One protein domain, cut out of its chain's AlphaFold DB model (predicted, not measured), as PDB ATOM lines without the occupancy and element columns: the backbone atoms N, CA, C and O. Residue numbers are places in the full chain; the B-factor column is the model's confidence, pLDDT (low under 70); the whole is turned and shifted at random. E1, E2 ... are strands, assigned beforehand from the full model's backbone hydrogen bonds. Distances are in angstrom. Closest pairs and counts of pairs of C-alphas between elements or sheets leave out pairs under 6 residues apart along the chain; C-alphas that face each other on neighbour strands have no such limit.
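This is residues 13 to 57 of the 61 residues of an uncharacterized protein of Hydrogenothermaceae bacterium (UniProt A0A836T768). Two long strand hairpins, E1 with E2 and E3 with E4, run along a narrow rod and are joined at one end by the turn at residues 35 and 36, while their loops, residues 21 to 25 and 44 to 49, lie at the opposite end. Together they make one strongly twisted sheet curled like part of a barrel but not closed, since its edge strands E1 and E4 stay apart. The printed part has 45 residues with four named strands, E1 E2 E3 E4 along the chain and in the same order across the sheet, all antiparallel; there is no named helix, and the class is all strand. It is only just compact, close to loose, with a radius of gyration of the C-alphas of 10.7 A and spans of 32 by 15 by 12 A.

Find C-alpha 13 at (46.468, -34.690, 3.023); from there E1, residues 13 to 20, runs 22.2 A to C-alpha 20 at (29.143, -48.528, 4.711). E2, residues 26 to 34, is the longest strand by residues and covers 24.6 A. E3, residues 37 to 43, runs 19.9 A. E4, residues 50 to 56, runs 19.3 A and ends at C-alpha 56, at (41.262, -40.361, 13.447).

Begin with E1 and E2, a hairpin of antiparallel strands at 149 degrees between their directions. Look at N 17 and O 29, 2.8 A apart, and at N 33 and O 13, also 2.8 A, both within hydrogen-bond range. The pairing of E2 is staggered: it pairs with E1 over residues 26 to 33, and with E3 over residues 33 to 34. E2 and E3 form an antiparallel hairpin at 146 degrees, where N 34 and O 37 are within hydrogen-bond range at 2.9 A. Next, E3 and E4 form an antiparallel hairpin at 165 degrees; N 40 and O 53 are within hydrogen-bond range at 2.8 A, as are N 55 and O 38 at 2.8 A. The four strands form a meander, each strand the antiparallel neighbour of the one before. The closest C-alphas of E1 and E3, those of Phe 19 and Val 42, are 8.0 A apart. E2 and E4 are apart.

The two C-alphas farthest apart, those of Asn 35 and Cys 47, are 32.4 A from each other. The links E1 to E2 and E2 to E3 are tight, and the link E3 to E4, six residues, is short; no link is long. The printed part has no cut. The mean pLDDT of the printed part is 94.4, and no printed residue is under 70.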
ATOM      1  N   ARG A  13      46.511 -33.634   4.036       93.06
ATOM      2  CA  ARG A  13      46.468 -34.690   3.023       93.06
ATOM      3  C   ARG A  13      45.034 -35.084   2.712       93.06
ATOM      4  O   ARG A  13      44.103 -34.690   3.409       93.06
ATOM      5  N   PHE A  14      44.865 -35.843   1.641       93.81
ATOM      6  CA  PHE A  14      43.585 -36.426   1.273       93.81
ATOM      7  C   PHE A  14      43.659 -37.930   1.485       93.81
ATOM      8  O   PHE A  14      44.580 -38.566   0.981       93.81
ATOM      9  N   GLU A  15      42.691 -38.476   2.212       94.94
ATOM     10  CA  GLU A  15      42.595 -39.908   2.487       94.94
ATOM     11  C   GLU A  15      41.321 -40.471   1.864       94.94
ATOM     12  O   GLU A  15      40.252 -39.856   1.941       94.94
ATOM     13  N   GLU A  16      41.429 -41.650   1.256       96.06
ATOM     14  CA  GLU A  16      40.275 -42.405   0.775       96.06
ATOM     15  C   GLU A  16      39.722 -43.264   1.921       96.06
ATOM     16  O   GLU A  16      40.423 -44.101   2.488       96.06
ATOM     17  N   VAL A  17      38.449 -43.071   2.265       95.06
ATOM     18  CA  VAL A  17      37.764 -43.809   3.333       95.06
ATOM     19  C   VAL A  17      36.561 -44.574   2.794       95.06
ATOM     20  O   VAL A  17      35.805 -44.076   1.958       95.06
ATOM     21  N   GLU A  18      36.349 -45.793   3.294       95.00
ATOM     22  CA  GLU A  18      35.143 -46.567   2.995       95.00
ATOM     23  C   GLU A  18      34.010 -46.196   3.963       95.00
ATOM     24  O   GLU A  18      34.142 -46.285   5.185       95.00
ATOM     25  N   PHE A  19      32.861 -45.828   3.400       94.06
ATOM     26  CA  PHE A  19      31.601 -45.662   4.105       94.06
ATOM     27  C   PHE A  19      30.659 -46.821   3.776       94.06
ATOM     28  O   PHE A  19      30.291 -47.044   2.618       94.06
ATOM     29  N   VAL A  20      30.202 -47.521   4.815       94.69
ATOM     30  CA  VAL A  20      29.143 -48.528   4.711       94.69
ATOM     31  C   VAL A  20      27.877 -47.972   5.346       94.69
ATOM     32  O   VAL A  20      27.779 -47.802   6.560       94.69
ATOM     33  N   CYS A  21      26.874 -47.694   4.519       95.00
ATOM     34  CA  CYS A  21      25.580 -47.242   5.001       95.00
ATOM     35  C   CYS A  21      24.840 -48.383   5.710       95.00
ATOM     36  O   CYS A  21      24.920 -49.541   5.304       95.00
ATOM     37  N   LYS A  22      23.974 -48.042   6.673       91.38
ATOM     38  CA  LYS A  22      23.075 -49.001   7.345       91.38
ATOM     39  C   LYS A  22      22.175 -49.806   6.393       91.38
ATOM     40  O   LYS A  22      21.725 -50.883   6.754       91.38
ATOM     41  N   CYS A  23      21.919 -49.312   5.178       95.06
ATOM     42  CA  CYS A  23      21.159 -50.033   4.150       95.06
ATOM     43  C   CYS A  23      22.014 -51.020   3.325       95.06
ATOM     44  O   CYS A  23      21.554 -51.511   2.295       95.06
ATOM     45  N   GLY A  24      23.279 -51.224   3.704       95.19
ATOM     46  CA  GLY A  24      24.241 -52.096   3.028       95.19
ATOM     47  C   GLY A  24      24.943 -51.479   1.813       95.19
ATOM     48  O   GLY A  24      25.792 -52.134   1.217       95.19
ATOM     49  N   ASN A  25      24.619 -50.238   1.429       95.50
ATOM     50  CA  ASN A  25      25.311 -49.570   0.327       95.50
ATOM     51  C   ASN A  25      26.727 -49.166   0.754       95.50
ATOM     52  O   ASN A  25      26.883 -48.538   1.802       95.50
ATOM     53  N   LYS A  26      27.728 -49.488  -0.069       95.06
ATOM     54  CA  LYS A  26      29.127 -49.112   0.155       95.06
ATOM     55  C   LYS A  26      29.525 -47.985  -0.787       95.06
ATOM     56  O   LYS A  26      29.123 -47.990  -1.950       95.06
ATOM     57  N   LYS A  27      30.313 -47.040  -0.291       92.56
ATOM     58  CA  LYS A  27      30.882 -45.945  -1.077       92.56
ATOM     59  C   LYS A  27      32.284 -45.637  -0.565       92.56
ATOM     60  O   LYS A  27      32.544 -45.810   0.622       92.56
ATOM     61  N   ARG A  28      33.162 -45.174  -1.448       94.62
ATOM     62  CA  ARG A  28      34.436 -44.572  -1.057       94.62
ATOM     63  C   ARG A  28      34.349 -43.063  -1.211       94.62
ATOM     64  O   ARG A  28      33.772 -42.586  -2.186       94.62
ATOM     65  N   GLU A  29      34.871 -42.347  -0.230       94.56
ATOM     66  CA  GLU A  29      34.915 -40.886  -0.210       94.56
ATOM     67  C   GLU A  29      36.348 -40.433   0.039       94.56
ATOM     68  O   GLU A  29      37.075 -41.058   0.807       94.56
ATOM     69  N   ILE A  30      36.739 -39.337  -0.605       95.56
ATOM     70  CA  ILE A  30      38.027 -38.693  -0.357       95.56
ATOM     71  C   ILE A  30      37.780 -37.558   0.627       95.56
ATOM     72  O   ILE A  30      37.009 -36.642   0.332       95.56
ATOM     73  N   ILE A  31      38.432 -37.609   1.786       95.81
ATOM     74  CA  ILE A  31      38.274 -36.595   2.831       95.81
ATOM     75  C   ILE A  31      39.590 -35.856   3.088       95.81
ATOM     76  O   ILE A  31      40.660 -36.464   3.029       95.81
ATOM     77  N   PRO A  32      39.538 -34.545   3.381       93.56
ATOM     78  CA  PRO A  32      40.701 -33.821   3.862       93.56
ATOM     79  C   PRO A  32      41.032 -34.255   5.294       93.56
ATOM     80  O   PRO A  32      40.145 -34.359   6.145       93.56
ATOM     81  N   VAL A  33      42.316 -34.465   5.556       94.38
ATOM     82  CA  VAL A  33      42.860 -34.860   6.856       94.38
ATOM     83  C   VAL A  33      43.925 -33.857   7.259       94.38
ATOM     84  O   VAL A  33      44.819 -33.549   6.472       94.38
ATOM     85  N   ALA A  34      43.822 -33.349   8.486       92.75
ATOM     86  CA  ALA A  34      44.821 -32.472   9.078       92.75
ATOM     87  C   ALA A  34      45.067 -32.838  10.539       92.75
ATOM     88  O   ALA A  34      44.113 -33.061  11.287       92.75
ATOM     89  N   ASN A  35      46.333 -32.874  10.958       90.62
ATOM     90  CA  ASN A  35      46.738 -33.401  12.266       90.62
ATOM     91  C   ASN A  35      46.098 -34.774  12.515       90.62
ATOM     92  O   ASN A  35      45.435 -34.982  13.536       90.62
ATOM     93  N   ASN A  36      46.209 -35.670  11.529       91.81
ATOM     94  CA  ASN A  36      45.650 -37.025  11.581       91.81
ATOM     95  C   ASN A  36      44.128 -37.109  11.820       91.81
ATOM     96  O   ASN A  36      43.605 -38.163  12.173       91.81
ATOM     97  N   THR A  37      43.394 -36.014  11.617       94.00
ATOM     98  CA  THR A  37      41.944 -35.957  11.826       94.00
ATOM     99  C   THR A  37      41.239 -35.513  10.550       94.00
ATOM    100  O   THR A  37      41.575 -34.475   9.980       94.00
ATOM    101  N   GLY A  38      40.249 -36.284  10.106       95.00
ATOM    102  CA  GLY A  38      39.393 -35.967   8.963       95.00
ATOM    103  C   GLY A  38      37.916 -35.938   9.339       95.00
ATOM    104  O   GLY A  38      37.493 -36.564  10.313       95.00
ATOM    105  N   VAL A  39      37.116 -35.222   8.552       95.69
ATOM    106  CA  VAL A  39      35.652 -35.199   8.694       95.69
ATOM    107  C   VAL A  39      35.032 -35.910   7.499       95.69
ATOM    108  O   VAL A  39      35.201 -35.482   6.360       95.69
ATOM    109  N   LEU A  40      34.296 -36.985   7.771       95.56
ATOM    110  CA  LEU A  40      33.483 -37.690   6.789       95.56
ATOM    111  C   LEU A  40      32.047 -37.175   6.875       95.56
ATOM    112  O   LEU A  40      31.337 -37.470   7.834       95.56
ATOM    113  N   ASP A  41      31.619 -36.435   5.857       95.38
ATOM    114  CA  ASP A  41      30.234 -36.000   5.669       95.38
ATOM    115  C   ASP A  41      29.704 -36.585   4.360       95.38
ATOM    116  O   ASP A  41      30.036 -36.118   3.272       95.38
ATOM    117  N   VAL A  42      28.912 -37.651   4.462       94.56
ATOM    118  CA  VAL A  42      28.445 -38.410   3.298       94.56
ATOM    119  C   VAL A  42      26.952 -38.669   3.377       94.56
ATOM    120  O   VAL A  42      26.404 -39.035   4.419       94.56
ATOM    121  N   LYS A  43      26.273 -38.517   2.240       95.50
ATOM    122  CA  LYS A  43      24.866 -38.879   2.067       95.50
ATOM    123  C   LYS A  43      24.761 -40.119   1.188       95.50
ATOM    124  O   LYS A  43      25.266 -40.147   0.072       95.50
ATOM    125  N   CYS A  44      24.068 -41.139   1.679       95.19
ATOM    126  CA  CYS A  44      23.765 -42.341   0.921       95.19
ATOM    127  C   CYS A  44      22.783 -42.019  -0.210       95.19
ATOM    128  O   CYS A  44      21.652 -41.603   0.038       95.19
ATOM    129  N   GLU A  45      23.189 -42.281  -1.447       93.69
ATOM    130  CA  GLU A  45      22.370 -42.048  -2.644       93.69
ATOM    131  C   GLU A  45      21.183 -43.018  -2.745       93.69
ATOM    132  O   GLU A  45      20.172 -42.698  -3.361       93.69
ATOM    133  N   LYS A  46      21.267 -44.182  -2.084       95.44
ATOM    134  CA  LYS A  46      20.221 -45.213  -2.130       95.44
ATOM    135  C   LYS A  46      19.069 -44.966  -1.154       95.44
ATOM    136  O   LYS A  46      17.916 -45.159  -1.518       95.44
ATOM    137  N   CYS A  47      19.363 -44.603   0.096       96.19
ATOM    138  CA  CYS A  47      18.340 -44.444   1.145       96.19
ATOM    139  C   CYS A  47      18.253 -43.027   1.725       96.19
ATOM    140  O   CYS A  47      17.447 -42.781   2.618       96.19
ATOM    141  N   GLY A  48      19.099 -42.100   1.269       95.31
ATOM    142  CA  GLY A  48      19.116 -40.711   1.725       95.31
ATOM    143  C   GLY A  48      19.734 -40.481   3.108       95.31
ATOM    144  O   GLY A  48      19.851 -39.324   3.511       95.31
ATOM    145  N   TYR A  49      20.146 -41.537   3.821       95.12
ATOM    146  CA  TYR A  49      20.792 -41.428   5.132       95.12
ATOM    147  C   TYR A  49      22.089 -40.619   5.051       95.12
ATOM    148  O   TYR A  49      22.913 -40.874   4.175       95.12
ATOM    149  N   ARG A  50      22.288 -39.676   5.976       94.62
ATOM    150  CA  ARG A  50      23.517 -38.881   6.089       94.62
ATOM    151  C   ARG A  50      24.330 -39.352   7.288       94.62
ATOM    152  O   ARG A  50      23.783 -39.497   8.379       94.62
ATOM    153  N   ASN A  51      25.619 -39.571   7.073       93.81
ATOM    154  CA  ASN A  51      26.596 -39.875   8.105       93.81
ATOM    155  C   ASN A  51      27.553 -38.692   8.247       93.81
ATOM    156  O   ASN A  51      28.107 -38.241   7.247       93.81
ATOM    157  N   LEU A  52      27.729 -38.221   9.480       95.19
ATOM    158  CA  LEU A  52      28.721 -37.219   9.844       95.19
ATOM    159  C   LEU A  52      29.596 -37.819  10.943       95.19
ATOM    160  O   LEU A  52      29.101 -38.120  12.029       95.19
ATOM    161  N   GLU A  53      30.871 -38.024  10.646       94.50
ATOM    162  CA  GLU A  53      31.794 -38.757  11.510       94.50
ATOM    163  C   GLU A  53      33.183 -38.112  11.495       94.50
ATOM    164  O   GLU A  53      33.666 -37.671  10.453       94.50
ATOM    165  N   ILE A  54      33.834 -38.077  12.659       95.06
ATOM    166  CA  ILE A  54      35.244 -37.697  12.778       95.06
ATOM    167  C   ILE A  54      36.079 -38.973  12.664       95.06
ATOM    168  O   ILE A  54      35.872 -39.919  13.421       95.06
ATOM    169  N   ARG A  55      37.029 -38.991  11.728       94.12
ATOM    170  CA  ARG A  55      37.978 -40.090  11.523       94.12
ATOM    171  C   ARG A  55      39.343 -39.681  12.054       94.12
ATOM    172  O   ARG A  55      39.861 -38.637  11.669       94.12
ATOM    173  N   ILE A  56      39.903 -40.510  12.927       93.62
ATOM    174  CA  ILE A  56      41.262 -40.361  13.447       93.62
ATOM    175  C   ILE A  56      42.122 -41.410  12.747       93.62
ATOM    176  O   ILE A  56      41.763 -42.587  12.728       93.62
ATOM    177  N   PHE A  57      43.218 -40.971  12.143       90.25
ATOM    178  CA  PHE A  57      44.174 -41.808  11.428       90.25
ATOM    179  C   PHE A  57      45.398 -41.997  12.322       90.25
ATOM    180  O   PHE A  57      46.045 -41.026  12.692       90.25
TER     181      PHE A  57